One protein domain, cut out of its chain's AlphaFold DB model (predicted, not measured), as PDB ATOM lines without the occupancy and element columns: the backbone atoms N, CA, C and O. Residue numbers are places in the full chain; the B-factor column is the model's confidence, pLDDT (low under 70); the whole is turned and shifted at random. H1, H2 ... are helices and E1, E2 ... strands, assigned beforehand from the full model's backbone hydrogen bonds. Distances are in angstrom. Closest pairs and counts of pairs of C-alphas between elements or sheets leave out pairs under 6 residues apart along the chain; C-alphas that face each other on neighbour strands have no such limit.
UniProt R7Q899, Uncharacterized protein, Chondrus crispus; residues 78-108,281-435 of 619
ATOM      1  N   ASN A  78     246.359 225.395 226.529       34.62
ATOM      2  CA  ASN A  78     245.363 225.151 227.573       34.62
ATOM      3  C   ASN A  78     245.854 225.800 228.876       34.62
ATOM      4  O   ASN A  78     247.045 225.760 229.180       34.62
ATOM      5  N   MET A  79     244.939 226.407 229.632       34.34
ATOM      6  CA  MET A  79     245.277 227.270 230.765       34.34
ATOM      7  C   MET A  79     245.396 226.530 232.110       34.34
ATOM      8  O   MET A  79     244.453 225.874 232.536       34.34
ATOM      9  N   ILE A  80     246.527 226.787 232.782       40.06
ATOM     10  CA  ILE A  80     246.764 226.875 234.242       40.06
ATOM     11  C   ILE A  80     246.444 225.648 235.122       40.06
ATOM     12  O   ILE A  80     245.288 225.318 235.364       40.06
ATOM     13  N   ALA A  81     247.487 225.143 235.797       35.34
ATOM     14  CA  ALA A  81     247.387 224.527 237.130       35.34
ATOM     15  C   ALA A  81     248.701 224.639 237.948       35.34
ATOM     16  O   ALA A  81     249.148 223.671 238.548       35.34
ATOM     17  N   THR A  82     249.351 225.811 237.998       40.66
ATOM     18  CA  THR A  82     250.552 226.013 238.840       40.66
ATOM     19  C   THR A  82     250.543 227.356 239.577       40.66
ATOM     20  O   THR A  82     250.132 228.379 239.035       40.66
ATOM     21  N   GLY A  83     250.998 227.360 240.833       44.53
ATOM     22  CA  GLY A  83     251.358 228.561 241.596       44.53
ATOM     23  C   GLY A  83     250.308 229.035 242.595       44.53
ATOM     24  O   GLY A  83     250.620 229.279 243.757       44.53
ATOM     25  N   TYR A  84     249.062 229.177 242.139       49.53
ATOM     26  CA  TYR A  84     248.123 230.115 242.773       49.53
ATOM     27  C   TYR A  84     246.730 229.560 243.105       49.53
ATOM     28  O   TYR A  84     245.926 230.283 243.697       49.53
ATOM     29  N   GLY A  85     246.439 228.308 242.730       41.31
ATOM     30  CA  GLY A  85     245.081 227.741 242.721       41.31
ATOM     31  C   GLY A  85     244.534 227.207 244.053       41.31
ATOM     32  O   GLY A  85     243.376 226.810 244.093       41.31
ATOM     33  N   ALA A  86     245.335 227.170 245.124       41.81
ATOM     34  CA  ALA A  86     244.902 226.661 246.436       41.81
ATOM     35  C   ALA A  86     244.380 227.756 247.388       41.81
ATOM     36  O   ALA A  86     243.611 227.461 248.300       41.81
ATOM     37  N   ALA A  87     244.790 229.010 247.182       45.69
ATOM     38  CA  ALA A  87     244.255 230.167 247.895       45.69
ATOM     39  C   ALA A  87     243.053 230.725 247.122       45.69
ATOM     40  O   ALA A  87     243.112 230.827 245.892       45.69
ATOM     41  N   GLY A  88     241.988 231.092 247.838       49.53
ATOM     42  CA  GLY A  88     240.729 231.565 247.262       49.53
ATOM     43  C   GLY A  88     240.868 232.823 246.395       49.53
ATOM     44  O   GLY A  88     241.949 233.410 246.276       49.53
ATOM     45  N   ARG A  89     239.743 233.235 245.792       57.03
ATOM     46  CA  ARG A  89     239.629 234.467 244.989       57.03
ATOM     47  C   ARG A  89     240.306 235.634 245.706       57.03
ATOM     48  O   ARG A  89     240.035 235.857 246.883       57.03
ATOM     49  N   SER A  90     241.210 236.313 245.009       57.69
ATOM     50  CA  SER A  90     241.952 237.488 245.471       57.69
ATOM     51  C   SER A  90     242.782 237.345 246.759       57.69
ATOM     52  O   SER A  90     243.387 238.324 247.188       57.69
ATOM     53  N   GLN A  91     242.867 236.163 247.379       65.50
ATOM     54  CA  GLN A  91     243.535 236.017 248.675       65.50
ATOM     55  C   GLN A  91     245.039 236.349 248.600       65.50
ATOM     56  O   GLN A  91     245.683 236.044 247.584       65.50
ATOM     57  N   PRO A  92     245.613 236.931 249.673       65.56
ATOM     58  CA  PRO A  92     247.043 237.194 249.768       65.56
ATOM     59  C   PRO A  92     247.832 235.882 249.729       65.56
ATOM     60  O   PRO A  92     247.381 234.842 250.215       65.56
ATOM     61  N   LEU A  93     249.010 235.940 249.119       67.50
ATOM     62  CA  LEU A  93     249.827 234.777 248.813       67.50
ATOM     63  C   LEU A  93     250.645 234.304 250.029       67.50
ATOM     64  O   LEU A  93     251.543 235.001 250.491       67.50
ATOM     65  N   ASP A  94     250.391 233.081 250.497       65.50
ATOM     66  CA  ASP A  94     251.077 232.483 251.654       65.50
ATOM     67  C   ASP A  94     252.470 231.937 251.303       65.50
ATOM     68  O   ASP A  94     252.722 230.728 251.277       65.50
ATOM     69  N   VAL A  95     253.398 232.845 251.011       64.69
ATOM     70  CA  VAL A  95     254.790 232.522 250.691       64.69
ATOM     71  C   VAL A  95     255.766 233.392 251.468       64.69
ATOM     72  O   VAL A  95     255.464 234.501 251.899       64.69
ATOM     73  N   ARG A  96     256.981 232.871 251.599       67.19
ATOM     74  CA  ARG A  96     258.117 233.522 252.242       67.19
ATOM     75  C   ARG A  96     259.287 233.638 251.279       67.19
ATOM     76  O   ARG A  96     259.545 232.703 250.516       67.19
ATOM     77  N   ARG A  97     260.007 234.758 251.344       68.56
ATOM     78  CA  ARG A  97     261.300 234.937 250.674       68.56
ATOM     79  C   ARG A  97     262.382 234.364 251.594       68.56
ATOM     80  O   ARG A  97     262.395 234.625 252.791       68.56
ATOM     81  N   ASN A  98     263.246 233.514 251.062       67.75
ATOM     82  CA  ASN A  98     264.421 233.002 251.760       67.75
ATOM     83  C   ASN A  98     265.566 234.028 251.674       67.75
ATOM     84  O   ASN A  98     265.567 234.903 250.806       67.75
ATOM     85  N   SER A  99     266.577 233.891 252.534       66.94
ATOM     86  CA  SER A  99     267.767 234.760 252.543       66.94
ATOM     87  C   SER A  99     268.616 234.675 251.266       66.94
ATOM     88  O   SER A  99     269.362 235.602 250.965       66.94
ATOM     89  N   ASP A 100     268.482 233.597 250.489       66.88
ATOM     90  CA  ASP A 100     269.076 233.427 249.155       66.88
ATOM     91  C   ASP A 100     268.228 234.048 248.021       66.88
ATOM     92  O   ASP A 100     268.580 233.957 246.846       66.88
ATOM     93  N   GLY A 101     267.097 234.678 248.360       67.75
ATOM     94  CA  GLY A 101     266.152 235.277 247.421       67.75
ATOM     95  C   GLY A 101     265.159 234.301 246.781       67.75
ATOM     96  O   GLY A 101     264.304 234.754 246.018       67.75
ATOM     97  N   THR A 102     265.229 232.999 247.082       71.19
ATOM     98  CA  THR A 102     264.242 232.011 246.616       71.19
ATOM     99  C   THR A 102     262.920 232.133 247.375       71.19
ATOM    100  O   THR A 102     262.833 232.791 248.410       71.19
ATOM    101  N   TRP A 103     261.871 231.486 246.872       70.69
ATOM    102  CA  TRP A 103     260.557 231.466 247.513       70.69
ATOM    103  C   TRP A 103     260.281 230.116 248.166       70.69
ATOM    104  O   TRP A 103     260.760 229.085 247.701       70.69
ATOM    105  N   SER A 104     259.466 230.095 249.213       66.12
ATOM    106  CA  SER A 104     258.939 228.876 249.838       66.12
ATOM    107  C   SER A 104     257.499 229.105 250.305       66.12
ATOM    108  O   SER A 104     257.121 230.260 250.499       66.12
ATOM    109  N   PRO A 105     256.689 228.057 250.537       64.00
ATOM    110  CA  PRO A 105     255.409 228.221 251.215       64.00
ATOM    111  C   PRO A 105     255.619 228.777 252.628       64.00
ATOM    112  O   PRO A 105     256.585 228.403 253.308       64.00
ATOM    113  N   ALA A 106     254.707 229.633 253.078       59.81
ATOM    114  CA  ALA A 106     254.531 229.888 254.499       59.81
ATOM    115  C   ALA A 106     253.840 228.663 255.124       59.81
ATOM    116  O   ALA A 106     252.850 228.153 254.594       59.81
ATOM    117  N   LEU A 107     254.381 228.154 256.233       53.47
ATOM    118  CA  LEU A 107     253.700 227.125 257.013       53.47
ATOM    119  C   LEU A 107     252.540 227.784 257.755       53.47
ATOM    120  O   LEU A 107     252.772 228.700 258.531       53.47
ATOM    121  N   ARG A 108     251.317 227.296 257.538       52.59
ATOM    122  CA  ARG A 108     250.146 227.691 258.326       52.59
ATOM    123  C   ARG A 108     249.871 226.675 259.424       52.59
ATOM    124  O   ARG A 108     249.915 225.464 259.192       52.59
ATOM    125  N   PRO A 281     261.453 225.761 258.821       48.47
ATOM    126  CA  PRO A 281     261.148 225.688 257.403       48.47
ATOM    127  C   PRO A 281     261.168 224.219 256.959       48.47
ATOM    128  O   PRO A 281     262.097 223.493 257.331       48.47
ATOM    129  N   PRO A 282     260.198 223.757 256.144       47.41
ATOM    130  CA  PRO A 282     260.283 222.433 255.547       47.41
ATOM    131  C   PRO A 282     261.587 222.366 254.756       47.41
ATOM    132  O   PRO A 282     261.830 223.215 253.895       47.41
ATOM    133  N   ALA A 283     262.437 221.388 255.067       44.09
ATOM    134  CA  ALA A 283     263.841 221.403 254.654       44.09
ATOM    135  C   ALA A 283     264.066 221.458 253.126       44.09
ATOM    136  O   ALA A 283     265.172 221.763 252.689       44.09
ATOM    137  N   LEU A 284     263.044 221.143 252.317       49.59
ATOM    138  CA  LEU A 284     263.130 220.972 250.863       49.59
ATOM    139  C   LEU A 284     261.851 221.423 250.118       49.59
ATOM    140  O   LEU A 284     261.293 220.667 249.325       49.59
ATOM    141  N   THR A 285     261.365 222.650 250.343       55.56
ATOM    142  CA  THR A 285     260.260 223.230 249.538       55.56
ATOM    143  C   THR A 285     260.575 224.637 249.022       55.56
ATOM    144  O   THR A 285     259.851 225.599 249.299       55.56
ATOM    145  N   THR A 286     261.671 224.785 248.276       62.91
ATOM    146  CA  THR A 286     261.871 225.969 247.430       62.91
ATOM    147  C   THR A 286     260.909 225.912 246.243       62.91
ATOM    148  O   THR A 286     260.864 224.943 245.486       62.91
ATOM    149  N   LEU A 287     260.095 226.949 246.093       65.19
ATOM    150  CA  LEU A 287     259.180 227.123 244.978       65.19
ATOM    151  C   LEU A 287     259.974 227.600 243.761       65.19
ATOM    152  O   LEU A 287     260.732 228.570 243.841       65.19
ATOM    153  N   LYS A 288     259.790 226.936 242.617       65.69
ATOM    154  CA  LYS A 288     260.377 227.390 241.350       65.69
ATOM    155  C   LYS A 288     259.717 228.707 240.948       65.69
ATOM    156  O   LYS A 288     258.499 228.754 240.773       65.69
ATOM    157  N   SER A 289     260.525 229.751 240.773       70.69
ATOM    158  CA  SER A 289     260.091 231.050 240.258       70.69
ATOM    159  C   SER A 289     260.743 231.367 238.915       70.69
ATOM    160  O   SER A 289     261.944 231.156 238.751       70.69
ATOM    161  N   GLN A 290     259.978 231.938 237.990       73.75
ATOM    162  CA  GLN A 290     260.438 232.399 236.676       73.75
ATOM    163  C   GLN A 290     260.100 233.884 236.481       73.75
ATOM    164  O   GLN A 290     259.065 234.345 236.963       73.75
ATOM    165  N   SER A 291     260.957 234.638 235.786       74.94
ATOM    166  CA  SER A 291     260.669 236.037 235.431       74.94
ATOM    167  C   SER A 291     259.860 236.087 234.136       74.94
ATOM    168  O   SER A 291     260.251 235.461 233.150       74.94
ATOM    169  N   ILE A 292     258.733 236.800 234.131       72.56
ATOM    170  CA  ILE A 292     257.826 236.901 232.978       72.56
ATOM    171  C   ILE A 292     257.329 238.340 232.779       72.56
ATOM    172  O   ILE A 292     257.220 239.098 233.740       72.56
ATOM    173  N   LYS A 293     256.999 238.726 231.538       77.94
ATOM    174  CA  LYS A 293     256.521 240.077 231.188       77.94
ATOM    175  C   LYS A 293     255.012 240.120 230.955       77.94
ATOM    176  O   LYS A 293     254.542 239.830 229.861       77.94
ATOM    177  N   ILE A 294     254.255 240.521 231.969       79.44
ATOM    178  CA  ILE A 294     252.797 240.671 231.882       79.44
ATOM    179  C   ILE A 294     252.461 242.085 231.400       79.44
ATOM    180  O   ILE A 294     252.938 243.054 231.982       79.44
ATOM    181  N   ASP A 295     251.630 242.218 230.368       82.19
ATOM    182  CA  ASP A 295     251.027 243.506 230.004       82.19
ATOM    183  C   ASP A 295     249.808 243.794 230.893       82.19
ATOM    184  O   ASP A 295     248.838 243.040 230.844       82.19
ATOM    185  N   TYR A 296     249.852 244.858 231.696       87.12
ATOM    186  CA  TYR A 296     248.731 245.276 232.555       87.12
ATOM    187  C   TYR A 296     247.752 246.246 231.864       87.12
ATOM    188  O   TYR A 296     246.765 246.655 232.471       87.12
ATOM    189  N   GLY A 297     247.988 246.596 230.596       88.88
ATOM    190  CA  GLY A 297     247.085 247.421 229.796       88.88
ATOM    191  C   GLY A 297     247.239 248.929 230.010       88.88
ATOM    192  O   GLY A 297     248.329 249.440 230.306       88.88
ATOM    193  N   LYS A 298     246.135 249.653 229.813       92.00
ATOM    194  CA  LYS A 298     246.127 251.116 229.681       92.00
ATOM    195  C   LYS A 298     246.129 251.821 231.035       92.00
ATOM    196  O   LYS A 298     245.585 251.303 232.010       92.00
ATOM    197  N   ARG A 299     246.757 252.993 231.110       94.19
ATOM    198  CA  ARG A 299     246.807 253.832 232.313       94.19
ATOM    199  C   ARG A 299     245.417 254.395 232.594       94.19
ATOM    200  O   ARG A 299     244.749 254.893 231.693       94.19
ATOM    201  N   VAL A 300     245.000 254.330 233.852       93.12
ATOM    202  CA  VAL A 300     243.752 254.929 234.339       93.12
ATOM    203  C   VAL A 300     244.077 255.756 235.574       93.12
ATOM    204  O   VAL A 300     244.924 255.365 236.374       93.12
ATOM    205  N   GLU A 301     243.431 256.907 235.730       89.94
ATOM    206  CA  GLU A 301     243.504 257.686 236.966       89.94
ATOM    207  C   GLU A 301     242.385 257.243 237.905       89.94
ATOM    208  O   GLU A 301     241.208 257.280 237.551       89.94
ATOM    209  N   MET A 302     242.753 256.801 239.105       88.06
ATOM    210  CA  MET A 302     241.806 256.270 240.077       88.06
ATOM    211  C   MET A 302     242.318 256.535 241.492       88.06
ATOM    212  O   MET A 302     243.519 256.474 241.753       88.06
ATOM    213  N   LYS A 303     241.407 256.817 242.421       87.81
ATOM    214  CA  LYS A 303     241.685 256.801 243.863       87.81
ATOM    215  C   LYS A 303     241.172 255.487 244.437       87.81
ATOM    216  O   LYS A 303     240.228 254.928 243.890       87.81
ATOM    217  N   ILE A 304     241.763 255.015 245.533       88.50
ATOM    218  CA  ILE A 304     241.256 253.836 246.246       88.50
ATOM    219  C   ILE A 304     239.835 254.163 246.748       88.50
ATOM    220  O   ILE A 304     239.683 255.118 247.515       88.50
ATOM    221  N   PRO A 305     238.791 253.440 246.306       90.69
ATOM    222  CA  PRO A 305     237.409 253.748 246.659       90.69
ATOM    223  C   PRO A 305     237.045 253.065 247.983       90.69
ATOM    224  O   PRO A 305     236.319 252.082 247.995       90.69
ATOM    225  N   TRP A 306     237.574 253.561 249.104       91.06
ATOM    226  CA  TRP A 306     237.531 252.881 250.412       91.06
ATOM    227  C   TRP A 306     236.157 252.356 250.862       91.06
ATOM    228  O   TRP A 306     236.095 251.309 251.494       91.06
ATOM    229  N   ALA A 307     235.066 253.012 250.457       92.44
ATOM    230  CA  ALA A 307     233.689 252.599 250.735       92.44
ATOM    231  C   ALA A 307     233.236 251.270 250.080       92.44
ATOM    232  O   ALA A 307     232.082 250.896 250.263       92.44
ATOM    233  N   ILE A 308     234.076 250.591 249.284       92.62
ATOM    234  CA  ILE A 308     233.752 249.273 248.694       92.62
ATOM    235  C   ILE A 308     234.317 248.083 249.478       92.62
ATOM    236  O   ILE A 308     234.143 246.951 249.034       92.62
ATOM    237  N   PHE A 309     235.045 248.324 250.572       93.62
ATOM    238  CA  PHE A 309     235.595 247.271 251.426       93.62
ATOM    239  C   PHE A 309     234.743 247.121 252.684       93.62
ATOM    240  O   PHE A 309     234.434 248.113 253.339       93.62
ATOM    241  N   ASP A 310     234.412 245.881 253.032       92.38
ATOM    242  CA  ASP A 310     233.569 245.551 254.186       92.38
ATOM    243  C   ASP A 310     234.411 245.054 255.374       92.38
ATOM    244  O   ASP A 310     234.091 245.299 256.542       92.38
ATOM    245  N   GLU A 311     235.523 244.373 255.075       92.75
ATOM    246  CA  GLU A 311     236.437 243.793 256.060       92.75
ATOM    247  C   GLU A 311     237.912 244.071 255.731       92.75
ATOM    248  O   GLU A 311     238.298 244.224 254.568       92.75
ATOM    249  N   VAL A 312     238.761 244.071 256.760       92.62
ATOM    250  CA  VAL A 312     240.221 244.006 256.631       92.62
ATOM    251  C   VAL A 312     240.805 242.910 257.521       92.62
ATOM    252  O   VAL A 312     240.554 242.851 258.722       92.62
ATOM    253  N   ASP A 313     241.613 242.041 256.919       89.62
ATOM    254  CA  ASP A 313     242.379 240.999 257.594       89.62
ATOM    255  C   ASP A 313     243.801 241.477 257.896       89.62
ATOM    256  O   ASP A 313     244.625 241.580 256.980       89.62
ATOM    257  N   SER A 314     244.126 241.653 259.175       88.75
ATOM    258  CA  SER A 314     245.507 241.814 259.627       88.75
ATOM    259  C   SER A 314     246.162 240.459 259.846       88.75
ATOM    260  O   SER A 314     245.608 239.587 260.527       88.75
ATOM    261  N   ARG A 315     247.358 240.278 259.279       81.19
ATOM    262  CA  ARG A 315     248.183 239.072 259.441       81.19
ATOM    263  C   ARG A 315     249.554 239.444 260.008       81.19
ATOM    264  O   ARG A 315     250.452 239.819 259.245       81.19
ATOM    265  N   PRO A 316     249.722 239.371 261.339       74.44
ATOM    266  CA  PRO A 316     250.998 239.628 261.985       74.44
ATOM    267  C   PRO A 316     252.033 238.527 261.702       74.44
ATOM    268  O   PRO A 316     251.715 237.461 261.183       74.44
ATOM    269  N   SER A 317     253.293 238.798 262.048       70.56
ATOM    270  CA  SER A 317     254.430 237.891 261.826       70.56
ATOM    271  C   SER A 317     255.478 238.016 262.934       70.56
ATOM    272  O   SER A 317     255.680 239.113 263.473       70.56
ATOM    273  N   SER A 318     256.155 236.909 263.257       63.25
ATOM    274  CA  SER A 318     257.324 236.819 264.147       63.25
ATOM    275  C   SER A 318     258.669 237.094 263.483       63.25
ATOM    276  O   SER A 318     259.683 237.126 264.181       63.25
ATOM    277  N   SER A 319     258.720 237.300 262.163       60.69
ATOM    278  CA  SER A 319     259.981 237.533 261.465       60.69
ATOM    279  C   SER A 319     259.871 238.607 260.380       60.69
ATOM    280  O   SER A 319     259.045 238.451 259.483       60.69
ATOM    281  N   PRO A 320     260.743 239.638 260.383       53.69
ATOM    282  CA  PRO A 320     260.759 240.646 259.321       53.69
ATOM    283  C   PRO A 320     261.107 240.038 257.951       53.69
ATOM    284  O   PRO A 320     260.587 240.475 256.932       53.69
ATOM    285  N   ASP A 321     261.940 238.990 257.926       49.97
ATOM    286  CA  ASP A 321     262.427 238.382 256.683       49.97
ATOM    287  C   ASP A 321     261.572 237.198 256.193       49.97
ATOM    288  O   ASP A 321     261.607 236.864 255.008       49.97
ATOM    289  N   ARG A 322     260.842 236.502 257.086       45.81
ATOM    290  CA  ARG A 322     260.207 235.201 256.763       45.81
ATOM    291  C   ARG A 322     258.716 235.258 256.439       45.81
ATOM    292  O   ARG A 322     258.191 234.234 256.015       45.81
ATOM    293  N   SER A 323     258.033 236.384 256.589       52.72
ATOM    294  CA  SER A 323     256.717 236.594 255.972       52.72
ATOM    295  C   SER A 323     256.406 238.081 255.901       52.72
ATOM    296  O   SER A 323     256.704 238.843 256.815       52.72
ATOM    297  N   ILE A 324     255.803 238.493 254.789       57.16
ATOM    298  CA  ILE A 324     255.377 239.876 254.602       57.16
ATOM    299  C   ILE A 324     254.179 240.104 255.525       57.16
ATOM    300  O   ILE A 324     253.196 239.367 255.423       57.16
ATOM    301  N   ARG A 325     254.227 241.113 256.402       69.56
ATOM    302  CA  ARG A 325     253.012 241.567 257.092       69.56
ATOM    303  C   ARG A 325     252.038 242.104 256.063       69.56
ATOM    304  O   ARG A 325     252.404 242.973 255.270       69.56
ATOM    305  N   THR A 326     250.820 241.581 256.087       79.00
ATOM    306  CA  THR A 326     249.773 241.971 255.147       79.00
ATOM    307  C   THR A 326     248.529 242.425 255.884       79.00
ATOM    308  O   THR A 326     247.948 241.636 256.629       79.00
ATOM    309  N   GLU A 327     248.080 243.638 255.580       88.06
ATOM    310  CA  GLU A 327     246.698 244.061 255.801       88.06
ATOM    311  C   GLU A 327     245.942 243.799 254.491       88.06
ATOM    312  O   GLU A 327     246.359 244.280 253.435       88.06
ATOM    313  N   THR A 328     244.886 242.987 254.508       90.25
ATOM    314  CA  THR A 328     244.107 242.654 253.302       90.25
ATOM    315  C   THR A 328     242.684 243.161 253.436       90.25
ATOM    316  O   THR A 328     241.897 242.563 254.161       90.25
ATOM    317  N   PHE A 329     242.342 244.227 252.719       92.44
ATOM    318  CA  PHE A 329     240.973 244.728 252.629       92.44
ATOM    319  C   PHE A 329     240.215 243.928 251.573       92.44
ATOM    320  O   PHE A 329     240.655 243.872 250.417       92.44
ATOM    321  N   ASN A 330     239.078 243.344 251.949       90.88
ATOM    322  CA  ASN A 330     238.202 242.602 251.050       90.88
ATOM    323  C   ASN A 330     236.873 243.349 250.875       90.88
ATOM    324  O   ASN A 330     236.298 243.882 251.824       90.88
ATOM    325  N   GLY A 331     236.387 243.359 249.640       89.69
ATOM    326  CA  GLY A 331     235.041 243.765 249.258       89.69
ATOM    327  C   GLY A 331     234.545 242.866 248.128       89.69
ATOM    328  O   GLY A 331     235.332 242.114 247.545       89.69
ATOM    329  N   GLU A 332     233.260 242.941 247.782       86.50
ATOM    330  CA  GLU A 332     232.612 241.993 246.853       86.50
ATOM    331  C   GLU A 332     233.384 241.784 245.532       86.50
ATOM    332  O   GLU A 332     233.552 240.655 245.068       86.50
ATOM    333  N   ASN A 333     233.886 242.874 244.941       87.38
ATOM    334  CA  ASN A 333     234.579 242.876 243.647       87.38
ATOM    335  C   ASN A 333     235.983 243.512 243.696       87.38
ATOM    336  O   ASN A 333     236.573 243.800 242.649       87.38
ATOM    337  N   ALA A 334     236.531 243.733 244.895       90.81
ATOM    338  CA  ALA A 334     237.824 244.382 245.075       90.81
ATOM    339  C   ALA A 334     238.635 243.788 246.225       90.81
ATOM    340  O   ALA A 334     238.105 243.318 247.230       90.81
ATOM    341  N   THR A 335     239.956 243.835 246.086       91.94
ATOM    342  CA  THR A 335     240.875 243.394 247.134       91.94
ATOM    343  C   THR A 335     242.137 244.232 247.113       91.94
ATOM    344  O   THR A 335     242.796 244.344 246.076       91.94
ATOM    345  N   LEU A 336     242.473 244.817 248.260       91.81
ATOM    346  CA  LEU A 336     243.696 245.581 248.476       91.81
ATOM    347  C   LEU A 336     244.574 244.829 249.474       91.81
ATOM    348  O   LEU A 336     244.217 244.701 250.638       91.81
ATOM    349  N   VAL A 337     245.736 244.364 249.021       89.56
ATOM    350  CA  VAL A 337     246.787 243.829 249.894       89.56
ATOM    351  C   VAL A 337     247.787 244.949 250.147       89.56
ATOM    352  O   VAL A 337     248.412 245.434 249.205       89.56
ATOM    353  N   VAL A 338     247.954 245.362 251.398       88.19
ATOM    354  CA  VAL A 338     248.975 246.326 251.821       88.19
ATOM    355  C   VAL A 338     250.093 245.605 252.553       88.19
ATOM    356  O   VAL A 338     249.849 244.700 253.344       88.19
ATOM    357  N   THR A 339     251.322 246.024 252.284       84.00
ATOM    358  CA  THR A 339     252.570 245.505 252.848       84.00
ATOM    359  C   THR A 339     253.426 246.663 253.360       84.00
ATOM    360  O   THR A 339     253.164 247.815 253.021       84.00
ATOM    361  N   GLU A 340     254.490 246.385 254.116       76.94
ATOM    362  CA  GLU A 340     255.411 247.427 254.615       76.94
ATOM    363  C   GLU A 340     256.130 248.221 253.497       76.94
ATOM    364  O   GLU A 340     256.674 249.292 253.756       76.94
ATOM    365  N   THR A 341     256.117 247.740 252.246       78.81
ATOM    366  CA  THR A 341     256.735 248.404 251.082       78.81
ATOM    367  C   THR A 341     255.736 249.124 250.169       78.81
ATOM    368  O   THR A 341     256.123 250.042 249.442       78.81
ATOM    369  N   GLY A 342     254.460 248.731 250.164       84.50
ATOM    370  CA  GLY A 342     253.475 249.221 249.198       84.50
ATOM    371  C   GLY A 342     252.124 248.509 249.257       84.50
ATOM    372  O   GLY A 342     251.957 247.512 249.963       84.50
ATOM    373  N   GLY A 343     251.158 249.030 248.501       88.50
ATOM    374  CA  GLY A 343     249.808 248.483 248.370       88.50
ATOM    375  C   GLY A 343     249.503 248.018 246.948       88.50
ATOM    376  O   GLY A 343     249.872 248.669 245.971       88.50
ATOM    377  N   MET A 344     248.798 246.897 246.831       92.00
ATOM    378  CA  MET A 344     248.356 246.310 245.571       92.00
ATOM    379  C   MET A 344     246.839 246.155 245.610       92.00
ATOM    380  O   MET A 344     246.321 245.354 246.384       92.00
ATOM    381  N   LEU A 345     246.135 246.891 244.754       92.69
ATOM    382  CA  LEU A 345     244.685 246.804 244.577       92.69
ATOM    383  C   LEU A 345     244.369 246.027 243.297       92.69
ATOM    384  O   LEU A 345     244.955 246.296 242.252       92.69
ATOM    385  N   MET A 346     243.400 245.123 243.358       92.75
ATOM    386  CA  MET A 346     242.696 244.594 242.194       92.75
ATOM    387  C   MET A 346     241.208 244.905 242.343       92.75
ATOM    388  O   MET A 346     240.624 244.599 243.379       92.75
ATOM    389  N   MET A 347     240.595 245.468 241.303       91.75
ATOM    390  CA  MET A 347     239.141 245.630 241.183       91.75
ATOM    391  C   MET A 347     238.639 244.952 239.910       91.75
ATOM    392  O   MET A 347     239.377 244.855 238.921       91.75
ATOM    393  N   ARG A 348     237.390 244.482 239.933       88.00
ATOM    394  CA  ARG A 348     236.757 243.756 238.827       88.00
ATOM    395  C   ARG A 348     235.408 244.367 238.474       88.00
ATOM    396  O   ARG A 348     234.531 244.472 239.320       88.00
ATOM    397  N   GLU A 349     235.221 244.680 237.198       87.44
ATOM    398  CA  GLU A 349     233.943 245.129 236.642       87.44
ATOM    399  C   GLU A 349     233.576 244.212 235.465       87.44
ATOM    400  O   GLU A 349     233.940 244.417 234.304       87.44
ATOM    401  N   GLY A 350     232.910 243.098 235.784       81.81
ATOM    402  CA  GLY A 350     232.571 242.051 234.819       81.81
ATOM    403  C   GLY A 350     233.808 241.358 234.233       81.81
ATOM    404  O   GLY A 350     234.369 240.457 234.847       81.81
ATOM    405  N   ARG A 351     234.210 241.747 233.014       79.75
ATOM    406  CA  ARG A 351     235.425 241.246 232.326       79.75
ATOM    407  C   ARG A 351     236.578 242.251 232.308       79.75
ATOM    408  O   ARG A 351     237.621 241.964 231.716       79.75
ATOM    409  N   GLN A 352     236.374 243.427 232.886       86.81
ATOM    410  CA  GLN A 352     237.398 244.444 233.043       86.81
ATOM    411  C   GLN A 352     238.085 244.251 234.393       86.81
ATOM    412  O   GLN A 352     237.428 244.003 235.407       86.81
ATOM    413  N   VAL A 353     239.411 244.340 234.396       89.94
ATOM    414  CA  VAL A 353     240.229 244.223 235.602       89.94
ATOM    415  C   VAL A 353     241.130 245.439 235.693       89.94
ATOM    416  O   VAL A 353     241.884 245.729 234.761       89.94
ATOM    417  N   THR A 354     241.078 246.111 236.837       93.50
ATOM    418  CA  THR A 354     241.952 247.238 237.164       93.50
ATOM    419  C   THR A 354     242.892 246.808 238.274       93.50
ATOM    420  O   THR A 354     242.457 246.500 239.381       93.50
ATOM    421  N   CYS A 355     244.188 246.768 237.973       93.75
ATOM    422  CA  CYS A 355     245.244 246.576 238.960       93.75
ATOM    423  C   CYS A 355     245.857 247.936 239.289       93.75
ATOM    424  O   CYS A 355     246.191 248.693 238.380       93.75
ATOM    425  N   CYS A 356     246.063 248.236 240.567       93.56
ATOM    426  CA  CYS A 356     246.783 249.429 240.989       93.56
ATOM    427  C   CYS A 356     247.899 249.111 241.969       93.56
ATOM    428  O   CYS A 356     247.811 248.166 242.751       93.56
ATOM    429  N   LEU A 357     248.923 249.957 241.941       92.69
ATOM    430  CA  LEU A 357     250.084 249.896 242.811       92.69
ATOM    431  C   LEU A 357     250.258 251.228 243.536       92.69
ATOM    432  O   LEU A 357     250.191 252.286 242.914       92.69
ATOM    433  N   SER A 358     250.548 251.181 244.826       89.75
ATOM    434  CA  SER A 358     251.101 252.293 245.597       89.75
ATOM    435  C   SER A 358     252.403 251.842 246.254       89.75
ATOM    436  O   SER A 358     252.581 250.661 246.553       89.75
ATOM    437  N   VAL A 359     253.330 252.774 246.467       87.50
ATOM    438  CA  VAL A 359     254.615 252.499 247.122       87.50
ATOM    439  C   VAL A 359     254.761 253.460 248.293       87.50
ATOM    440  O   VAL A 359     254.494 254.655 248.158       87.50
ATOM    441  N   ILE A 360     255.120 252.931 249.459       76.38
ATOM    442  CA  ILE A 360     255.233 253.727 250.682       76.38
ATOM    443  C   ILE A 360     256.496 254.591 250.588       76.38
ATOM    444  O   ILE A 360     257.562 254.099 250.232       76.38
ATOM    445  N   GLY A 361     256.374 255.883 250.901       69.38
ATOM    446  CA  GLY A 361     257.492 256.832 250.888       69.38
ATOM    447  C   GLY A 361     257.690 257.624 249.588       69.38
ATOM    448  O   GLY A 361     258.560 258.493 249.563       69.38
ATOM    449  N   ASP A 362     256.888 257.405 248.536       69.44
ATOM    450  CA  ASP A 362     256.905 258.297 247.367       69.44
ATOM    451  C   ASP A 362     256.147 259.609 247.640       69.44
ATOM    452  O   ASP A 362     254.925 259.709 247.485       69.44
ATOM    453  N   MET A 363     256.900 260.632 248.040       58.91
ATOM    454  CA  MET A 363     256.376 261.970 248.321       58.91
ATOM    455  C   MET A 363     256.014 262.758 247.047       58.91
ATOM    456  O   MET A 363     255.206 263.686 247.123       58.91
ATOM    457  N   ASP A 364     256.564 262.402 245.878       60.28
ATOM    458  CA  ASP A 364     256.451 263.218 244.660       60.28
ATOM    459  C   ASP A 364     255.075 263.080 243.977       60.28
ATOM    460  O   ASP A 364     254.566 264.040 243.393       60.28
ATOM    461  N   ASN A 365     254.431 261.908 244.068       58.25
ATOM    462  CA  ASN A 365     253.165 261.607 243.373       58.25
ATOM    463  C   ASN A 365     251.892 261.820 244.221       58.25
ATOM    464  O   ASN A 365     250.820 261.310 243.882       58.25
ATOM    465  N   LYS A 366     251.973 262.594 245.316       60.16
ATOM    466  CA  LYS A 366     250.825 262.955 246.187       60.16
ATOM    467  C   LYS A 366     250.020 261.750 246.720       60.16
ATOM    468  O   LYS A 366     248.829 261.885 247.000       60.16
ATOM    469  N   GLY A 367     250.642 260.574 246.823       63.25
ATOM    470  CA  GLY A 367     249.991 259.341 247.281       63.25
ATOM    471  C   GLY A 367     248.942 258.747 246.327       63.25
ATOM    472  O   GLY A 367     248.176 257.883 246.750       63.25
ATOM    473  N   LEU A 368     248.871 259.177 245.060       78.00
ATOM    474  CA  LEU A 368     247.976 258.546 244.085       78.00
ATOM    475  C   LEU A 368     248.529 257.176 243.639       78.00
ATOM    476  O   LEU A 368     249.728 257.057 243.352       78.00
ATOM    477  N   PRO A 369     247.682 256.133 243.554       90.00
ATOM    478  CA  PRO A 369     248.112 254.832 243.074       90.00
ATOM    479  C   PRO A 369     248.282 254.849 241.547       90.00
ATOM    480  O   PRO A 369     247.490 255.435 240.811       90.00
ATOM    481  N   ALA A 370     249.305 254.156 241.056       93.19
ATOM    482  CA  ALA A 370     249.491 253.905 239.638       93.19
ATOM    483  C   ALA A 370     248.530 252.788 239.213       93.19
ATOM    484  O   ALA A 370     248.731 251.638 239.602       93.19
ATOM    485  N   CYS A 371     247.490 253.109 238.442       94.12
ATOM    486  CA  CYS A 371     246.479 252.142 238.009       94.12
ATOM    487  C   CYS A 371     246.602 251.780 236.526       94.12
ATOM    488  O   CYS A 371     246.874 252.623 235.662       94.12
ATOM    489  N   ARG A 372     246.376 250.499 236.238       94.06
ATOM    490  CA  ARG A 372     246.408 249.891 234.911       94.06
ATOM    491  C   ARG A 372     245.188 248.996 234.721       94.06
ATOM    492  O   ARG A 372     244.866 248.190 235.590       94.06
ATOM    493  N   MET A 373     244.496 249.181 233.602       92.81
ATOM    494  CA  MET A 373     243.208 248.556 233.318       92.81
ATOM    495  C   MET A 373     243.255 247.746 232.029       92.81
ATOM    496  O   MET A 373     243.796 248.194 231.012       92.81
ATOM    497  N   GLN A 374     242.638 246.569 232.058       86.31
ATOM    498  CA  GLN A 374     242.615 245.662 230.923       86.31
ATOM    499  C   GLN A 374     241.269 244.953 230.776       86.31
ATOM    500  O   GLN A 374     240.688 244.461 231.742       86.31
ATOM    501  N   ASP A 375     240.804 244.879 229.532       81.75
ATOM    502  CA  ASP A 375     239.551 244.237 229.150       81.75
ATOM    503  C   ASP A 375     239.791 242.786 228.699       81.75
ATOM    504  O   ASP A 375     240.732 242.501 227.958       81.75
ATOM    505  N   GLY A 376     238.904 241.866 229.088       59.75
ATOM    506  CA  GLY A 376     238.802 240.535 228.475       59.75
ATOM    507  C   GLY A 376     239.701 239.436 229.053       59.75
ATOM    508  O   GLY A 376     239.784 238.366 228.450       59.75
ATOM    509  N   ARG A 377     240.333 239.664 230.211       65.69
ATOM    510  CA  ARG A 377     241.062 238.632 230.974       65.69
ATOM    511  C   ARG A 377     240.095 237.597 231.575       65.69
ATOM    512  O   ARG A 377     238.935 237.902 231.852       65.69
ATOM    513  N   SER A 378     240.575 236.378 231.807       68.50
ATOM    514  CA  SER A 378     239.858 235.370 232.606       68.50
ATOM    515  C   SER A 378     240.052 235.593 234.119       68.50
ATOM    516  O   SER A 378     241.045 236.193 234.529       68.50
ATOM    517  N   GLU A 379     239.134 235.108 234.971       69.81
ATOM    518  CA  GLU A 379     239.238 235.285 236.440       69.81
ATOM    519  C   GLU A 379     240.577 234.754 236.991       69.81
ATOM    520  O   GLU A 379     241.310 235.484 237.653       69.81
ATOM    521  N   ASN A 380     240.935 233.513 236.640       70.94
ATOM    522  CA  ASN A 380     242.159 232.840 237.102       70.94
ATOM    523  C   ASN A 380     243.442 233.583 236.705       70.94
ATOM    524  O   ASN A 380     244.440 233.574 237.423       70.94
ATOM    525  N   GLU A 381     243.424 234.199 235.530       71.94
ATOM    526  CA  GLU A 381     244.524 234.968 234.967       71.94
ATOM    527  C   GLU A 381     244.679 236.311 235.684       71.94
ATOM    528  O   GLU A 381     245.791 236.669 236.062       71.94
ATOM    529  N   ALA A 382     243.569 237.001 235.962       77.19
ATOM    530  CA  ALA A 382     243.548 238.210 236.780       77.19
ATOM    531  C   ALA A 382     244.048 237.949 238.214       77.19
ATOM    532  O   ALA A 382     244.907 238.677 238.711       77.19
ATOM    533  N   ASP A 383     243.578 236.869 238.850       77.00
ATOM    534  CA  ASP A 383     244.065 236.403 240.156       77.00
ATOM    535  C   ASP A 383     245.582 236.158 240.156       77.00
ATOM    536  O   ASP A 383     246.284 236.530 241.097       77.00
ATOM    537  N   ALA A 384     246.108 235.546 239.095       76.06
ATOM    538  CA  ALA A 384     247.523 235.222 238.993       76.06
ATOM    539  C   ALA A 384     248.403 236.441 238.647       76.06
ATOM    540  O   ALA A 384     249.517 236.550 239.160       76.06
ATOM    541  N   MET A 385     247.897 237.395 237.851       79.31
ATOM    542  CA  MET A 385     248.517 238.714 237.662       79.31
ATOM    543  C   MET A 385     248.627 239.455 239.000       79.31
ATOM    544  O   MET A 385     249.709 239.904 239.374       79.31
ATOM    545  N   PHE A 386     247.535 239.511 239.767       85.31
ATOM    546  CA  PHE A 386     247.511 240.148 241.082       85.31
ATOM    547  C   PHE A 386     248.494 239.496 242.067       85.31
ATOM    548  O   PHE A 386     249.307 240.187 242.682       85.31
ATOM    549  N   LYS A 387     248.509 238.161 242.154       81.19
ATOM    550  CA  LYS A 387     249.460 237.415 242.999       81.19
ATOM    551  C   LYS A 387     250.923 237.608 242.550       81.19
ATOM    552  O   LYS A 387     251.813 237.664 243.395       81.19
ATOM    553  N   ALA A 388     251.190 237.818 241.257       82.00
ATOM    554  CA  ALA A 388     252.528 238.170 240.766       82.00
ATOM    555  C   ALA A 388     252.965 239.608 241.134       82.00
ATOM    556  O   ALA A 388     254.160 239.848 241.329       82.00
ATOM    557  N   LEU A 389     252.029 240.556 241.287       87.06
ATOM    558  CA  LEU A 389     252.315 241.880 241.866       87.06
ATOM    559  C   LEU A 389     252.621 241.790 243.366       87.06
ATOM    560  O   LEU A 389     253.571 242.424 243.817       87.06
ATOM    561  N   GLN A 390     251.890 240.960 244.119       84.19
ATOM    562  CA  GLN A 390     252.198 240.702 245.535       84.19
ATOM    563  C   GLN A 390     253.621 240.140 245.714       84.19
ATOM    564  O   GLN A 390     254.358 240.570 246.594       84.19
ATOM    565  N   LEU A 391     254.071 239.249 244.826       80.56
ATOM    566  CA  LEU A 391     255.465 238.780 244.822       80.56
ATOM    567  C   LEU A 391     256.487 239.877 244.503       80.56
ATOM    568  O   LEU A 391     257.627 239.807 244.960       80.56
ATOM    569  N   ALA A 392     256.112 240.863 243.688       84.62
ATOM    570  CA  ALA A 392     256.983 241.983 243.357       84.62
ATOM    571  C   ALA A 392     257.099 243.001 244.505       84.62
ATOM    572  O   ALA A 392     258.139 243.650 244.603       84.62
ATOM    573  N   SER A 393     256.092 243.124 245.383       82.94
ATOM    574  CA  SER A 393     256.121 244.064 246.518       82.94
ATOM    575  C   SER A 393     257.145 243.694 247.593       82.94
ATOM    576  O   SER A 393     257.717 244.581 248.221       82.94
ATOM    577  N   ALA A 394     257.484 242.409 247.726       76.81
ATOM    578  CA  ALA A 394     258.547 241.913 248.609       76.81
ATOM    579  C   ALA A 394     259.967 242.403 248.255       76.81
ATOM    580  O   ALA A 394     260.947 242.022 248.901       76.81
ATOM    581  N   ASP A 395     260.109 243.187 247.188       79.75
ATOM    582  CA  ASP A 395     261.337 243.863 246.810       79.75
ATOM    583  C   ASP A 395     261.021 245.334 246.515       79.75
ATOM    584  O   ASP A 395     260.519 245.674 245.442       79.75
ATOM    585  N   TYR A 396     261.318 246.215 247.477       83.94
ATOM    586  CA  TYR A 396     261.027 247.649 247.371       83.94
ATOM    587  C   TYR A 396     261.572 248.260 246.069       83.94
ATOM    588  O   TYR A 396     260.880 249.003 245.375       83.94
ATOM    589  N   ASN A 397     262.790 247.880 245.667       86.50
ATOM    590  CA  ASN A 397     263.403 248.371 244.434       86.50
ATOM    591  C   ASN A 397     262.676 247.870 243.179       86.50
ATOM    592  O   ASN A 397     262.620 248.591 242.179       86.50
ATOM    593  N   LYS A 398     262.126 246.648 243.199       87.50
ATOM    594  CA  LYS A 398     261.317 246.124 242.090       87.50
ATOM    595  C   LYS A 398     259.975 246.849 242.008       87.50
ATOM    596  O   LYS A 398     259.648 247.348 240.931       87.50
ATOM    597  N   ILE A 399     259.236 246.969 243.112       88.69
ATOM    598  CA  ILE A 399     257.906 247.598 243.095       88.69
ATOM    599  C   ILE A 399     257.973 249.101 242.785       88.69
ATOM    600  O   ILE A 399     257.191 249.574 241.962       88.69
ATOM    601  N   TRP A 400     258.979 249.820 243.298       89.69
ATOM    602  CA  TRP A 400     259.267 251.226 242.963       89.69
ATOM    603  C   TRP A 400     259.468 251.443 241.454       89.69
ATOM    604  O   TRP A 400     258.889 252.353 240.854       89.69
ATOM    605  N   ARG A 401     260.251 250.571 240.802       91.12
ATOM    606  CA  ARG A 401     260.471 250.624 239.344       91.12
ATOM    607  C   ARG A 401     259.193 250.347 238.560       91.12
ATOM    608  O   ARG A 401     258.934 251.047 237.584       91.12
ATOM    609  N   ILE A 402     258.408 249.350 238.975       92.50
ATOM    610  CA  ILE A 402     257.132 249.018 238.327       92.50
ATOM    611  C   ILE A 402     256.171 250.209 238.436       92.50
ATOM    612  O   ILE A 402     255.691 250.694 237.415       92.50
ATOM    613  N   TYR A 403     255.970 250.734 239.645       92.69
ATOM    614  CA  TYR A 403     255.101 251.873 239.931       92.69
ATOM    615  C   TYR A 403     255.440 253.104 239.073       92.69
ATOM    616  O   TYR A 403     254.584 253.614 238.347       92.69
ATOM    617  N   HIS A 404     256.703 253.544 239.043       90.88
ATOM    618  CA  HIS A 404     257.075 254.677 238.189       90.88
ATOM    619  C   HIS A 404     257.006 254.366 236.690       90.88
ATOM    620  O   HIS A 404     256.684 255.267 235.914       90.88
ATOM    621  N   SER A 405     257.257 253.123 236.263       91.81
ATOM    622  CA  SER A 405     257.030 252.706 234.873       91.81
ATOM    623  C   SER A 405     255.543 252.728 234.506       91.81
ATOM    624  O   SER A 405     255.208 252.989 233.353       91.81
ATOM    625  N   TRP A 406     254.644 252.485 235.460       93.25
ATOM    626  CA  TRP A 406     253.199 252.563 235.244       93.25
ATOM    627  C   TRP A 406     252.696 254.006 235.182       93.25
ATOM    628  O   TRP A 406     251.755 254.270 234.436       93.25
ATOM    629  N   ILE A 407     253.331 254.942 235.892       89.94
ATOM    630  CA  ILE A 407     253.002 256.374 235.810       89.94
ATOM    631  C   ILE A 407     253.572 257.000 234.530       89.94
ATOM    632  O   ILE A 407     252.833 257.606 233.755       89.94
ATOM    633  N   LYS A 408     254.885 256.846 234.306       88.62
ATOM    634  CA  LYS A 408     255.655 257.584 233.284       88.62
ATOM    635  C   LYS A 408     255.795 256.854 231.940       88.62
ATOM    636  O   LYS A 408     256.307 257.445 230.995       88.62
ATOM    637  N   GLY A 409     255.418 255.576 231.868       85.62
ATOM    638  CA  GLY A 409     255.479 254.770 230.647       85.62
ATOM    639  C   GLY A 409     254.303 254.992 229.692       85.62
ATOM    640  O   GLY A 409     253.463 255.862 229.908       85.62
ATOM    641  N   ASP A 410     254.253 254.155 228.654       86.75
ATOM    642  CA  ASP A 410     253.210 254.103 227.617       86.75
ATOM    643  C   ASP A 410     251.790 254.109 228.221       86.75
ATOM    644  O   ASP A 410     251.534 253.465 229.240       86.75
ATOM    645  N   GLU A 411     250.870 254.871 227.629       89.19
ATOM    646  CA  GLU A 411     249.512 255.062 228.153       89.19
ATOM    647  C   GLU A 411     248.565 253.905 227.816       89.19
ATOM    648  O   GLU A 411     247.639 253.659 228.578       89.19
ATOM    649  N   GLU A 412     248.812 253.151 226.744       82.12
ATOM    650  CA  GLU A 412     247.939 252.070 226.264       82.12
ATOM    651  C   GLU A 412     248.394 250.681 226.734       82.12
ATOM    652  O   GLU A 412     247.573 249.773 226.884       82.12
ATOM    653  N   ARG A 413     249.698 250.489 226.979       80.06
ATOM    654  CA  ARG A 413     250.268 249.195 227.401       80.06
ATOM    655  C   ARG A 413     251.284 249.336 228.527       80.06
ATOM    656  O   ARG A 413     251.936 250.364 228.681       80.06
ATOM    657  N   SER A 414     251.465 248.276 229.311       84.69
ATOM    658  CA  SER A 414     252.451 248.245 230.394       84.69
ATOM    659  C   SER A 414     253.062 246.858 230.581       84.69
ATOM    660  O   SER A 414     252.708 246.108 231.495       84.69
ATOM    661  N   GLN A 415     254.012 246.512 229.704       83.62
ATOM    662  CA  GLN A 415     254.789 245.273 229.808       83.62
ATOM    663  C   GLN A 415     255.696 245.298 231.042       83.62
ATOM    664  O   GLN A 415     256.746 245.939 231.062       83.62
ATOM    665  N   THR A 416     255.287 244.560 232.065       84.88
ATOM    666  CA  THR A 416     255.847 244.604 233.413       84.88
ATOM    667  C   THR A 416     256.493 243.273 233.761       84.88
ATOM    668  O   THR A 416     255.848 242.226 233.710       84.88
ATOM    669  N   GLU A 417     257.771 243.306 234.135       83.88
ATOM    670  CA  GLU A 417     258.524 242.106 234.494       83.88
ATOM    671  C   GLU A 417     258.287 241.703 235.960       83.88
ATOM    672  O   GLU A 417     258.752 242.360 236.894       83.88
ATOM    673  N   VAL A 418     257.587 240.588 236.167       83.19
ATOM    674  CA  VAL A 418     257.185 240.064 237.483       83.19
ATOM    675  C   VAL A 418     257.714 238.650 237.709       83.19
ATOM    676  O   VAL A 418     258.016 237.921 236.766       83.19
ATOM    677  N   ASN A 419     257.834 238.263 238.979       78.62
ATOM    678  CA  ASN A 419     258.175 236.889 239.343       78.62
ATOM    679  C   ASN A 419     256.892 236.052 239.353       78.62
ATOM    680  O   ASN A 419     255.887 236.473 239.920       78.62
ATOM    681  N   TRP A 420     256.939 234.861 238.769       75.88
ATOM    682  CA  TRP A 420     255.832 233.912 238.751       75.88
ATOM    683  C   TRP A 420     256.248 232.602 239.401       75.88
ATOM    684  O   TRP A 420     257.276 232.035 239.029       75.88
ATOM    685  N   ILE A 421     255.455 232.120 240.354       64.88
ATOM    686  CA  ILE A 421     255.731 230.908 241.131       64.88
ATOM    687  C   ILE A 421     254.955 229.706 240.578       64.88
ATOM    688  O   ILE A 421     253.794 229.836 240.205       64.88
ATOM    689  N   SER A 422     255.577 228.521 240.572       58.94
ATOM    690  CA  SER A 422     254.900 227.229 240.372       58.94
ATOM    691  C   SER A 422     254.734 226.469 241.695       58.94
ATOM    692  O   SER A 422     255.652 226.439 242.513       58.94
ATOM    693  N   THR A 423     253.586 225.806 241.872       50.16
ATOM    694  CA  THR A 423     253.311 224.867 242.981       50.16
ATOM    695  C   THR A 423     253.621 223.413 242.638       50.16
ATOM    696  O   THR A 423     253.713 222.591 243.544       50.16
ATOM    697  N   GLU A 424     253.790 223.072 241.359       44.47
ATOM    698  CA  GLU A 424     254.125 221.710 240.942       44.47
ATOM    699  C   GLU A 424     255.629 221.614 240.664       44.47
ATOM    700  O   GLU A 424     256.157 222.200 239.716       44.47
ATOM    701  N   LEU A 425     256.352 220.881 241.515       44.72
ATOM    702  CA  LEU A 425     257.810 220.748 241.411       44.72
ATOM    703  C   LEU A 425     258.275 219.858 240.239       44.72
ATOM    704  O   LEU A 425     259.459 219.919 239.881       44.72
ATOM    705  N   GLN A 426     257.372 219.074 239.631       41.53
ATOM    706  CA  GLN A 426     257.683 218.034 238.632       41.53
ATOM    707  C   GLN A 426     257.076 218.231 237.228       41.53
ATOM    708  O   GLN A 426     257.263 217.369 236.372       41.53
ATOM    709  N   THR A 427     256.421 219.355 236.954       35.44
ATOM    710  CA  THR A 427     255.806 219.652 235.647       35.44
ATOM    711  C   THR A 427     256.363 220.967 235.108       35.44
ATOM    712  O   THR A 427     256.374 221.990 235.792       35.44
ATOM    713  N   GLU A 428     256.933 220.921 233.902       36.41
ATOM    714  CA  GLU A 428     257.594 222.074 233.290       36.41
ATOM    715  C   GLU A 428     256.588 223.117 232.778       36.41
ATOM    716  O   GLU A 428     255.504 222.773 232.314       36.41
ATOM    717  N   LEU A 429     257.040 224.380 232.777       37.53
ATOM    718  CA  LEU A 429     256.425 225.566 232.162       37.53
ATOM    719  C   LEU A 429     255.222 226.180 232.904       37.53
ATOM    720  O   LEU A 429     254.072 225.779 232.747       37.53
ATOM    721  N   GLY A 430     255.477 227.303 233.586       34.88
ATOM    722  CA  GLY A 430     254.466 228.355 233.675       34.88
ATOM    723  C   GLY A 430     254.396 229.092 232.333       34.88
ATOM    724  O   GLY A 430     255.421 229.563 231.840       34.88
ATOM    725  N   SER A 431     253.214 229.212 231.732       34.03
ATOM    726  CA  SER A 431     253.026 229.953 230.479       34.03
ATOM    727  C   SER A 431     252.559 231.385 230.741       34.03
ATOM    728  O   SER A 431     251.460 231.607 231.251       34.03
ATOM    729  N   LEU A 432     253.373 232.357 230.337       36.47
ATOM    730  CA  LEU A 432     252.987 233.763 230.241       36.47
ATOM    731  C   LEU A 432     252.005 233.968 229.076       36.47
ATOM    732  O   LEU A 432     252.226 233.460 227.976       36.47
ATOM    733  N   ILE A 433     250.974 234.794 229.270       35.59
ATOM    734  CA  ILE A 433     250.023 235.177 228.210       35.59
ATOM    735  C   ILE A 433     250.618 236.321 227.368       35.59
ATOM    736  O   ILE A 433     250.149 237.455 227.335       35.59
ATOM    737  N   SER A 434     251.727 235.983 226.712       41.12
ATOM    738  CA  SER A 434     252.311 236.686 225.569       41.12
ATOM    739  C   SER A 434     252.907 235.716 224.537       41.12
ATOM    740  O   SER A 434     253.485 236.177 223.555       41.12
ATOM    741  N   ASP A 435     252.776 234.396 224.737       41.78
ATOM    742  CA  ASP A 435     253.164 233.367 223.764       41.78
ATOM    743  C   ASP A 435     252.141 233.311 222.619       41.78
ATOM    744  O   ASP A 435     251.306 232.412 222.469       41.78
TER     745      ASP A 435
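What this domain is: This is residues 78 to 108 and 281 to 435 of the 619 residues of an uncharacterized protein of Chondrus crispus (UniProt R7Q899). A twisted antiparallel sheet of seven strands forms a wall, with H1 and H2 packed over one face of it. H1 runs through the core between this wall and a two-strand ribbon, E3 and E11, while the small hairpin E1 and E2 lies near the start of E3. The printed part has 186 residues, with named elements in the order E1 to E10, H1, H2, E11; the large sheet runs E4 E10 E9 E8 E7 E6 E5. The class is mixed, helices and strands, with under half of the residues, 90, in named elements. The whole is compact and rounded, with a radius of gyration of the C-alphas of 15.8 A and spans of 45 by 39 by 31 A.

How they stand to each other: E1, residues 95 to 97, and E2, residues 103 to 105, form an antiparallel hairpin, with N 96 and O 104 2.8 A apart. E3, residues 289 to 295, pairs antiparallel with E11, residues 415 to 421; N 294 and O 416 are 2.9 A apart. E3 runs on into E4, residues 298 to 300, at 77 degrees. E4 is an edge strand beside E10, residues 370 to 375, with N 298 and O 373 3.0 A apart. E5, residues 311 to 315, is the other edge strand. E5, E6, residues 326 to 331, E7, residues 334 to 339, E8, residues 342 to 349, E9, residues 352 to 359, and E10 make a meander, each strand the antiparallel neighbour of the one before. Among their pairs within hydrogen-bond range are N 313 and O 328 at 2.8 A, N 329 and O 336 at 2.8 A, N 344 and O 337 at 2.8 A, N 356 and O 345 at 2.8 A, and N 372 and O 355 at 2.8 A. H1, residues 379 to 393, is on the sheet at a height of 9.1 A, over E8 and along the strands, at 7 degrees on the local plane. The closest C-alphas of H1 and E11, Ala 388 and Trp 420, are 5.8 A apart. H2, residues 396 to 408, is on the same face, over E10 and E9, at a height of 7.3 A; it makes two layers of helices and sheet with H1. The helices only just touch, only at the corner, with 3 pairs of C-alphas within 8 A. In H1 and H2 every O i to N i+4 pair is within hydrogen-bond range.

Where its parts are: E1 begins at C-alpha 95, (254.790, 232.522, 250.691). E8 and E9 measure 23.6 and 23.7 A, H1 21.5 A and H2 18.1 A. E11 ends at C-alpha 421, (255.731, 230.908, 241.131).

The domain as a whole: The farthest C-alphas, Lys 366 and Gln 426, are 46.1 A apart. Residues 109 to 280 are not printed; C-alphas 108 and 281 are 11.2 A apart across the cut. Of the links printed whole, none is long. The mean pLDDT of the printed part is 73.6, with 71 residues under 70, among them 78 to 101 and 421 to 435.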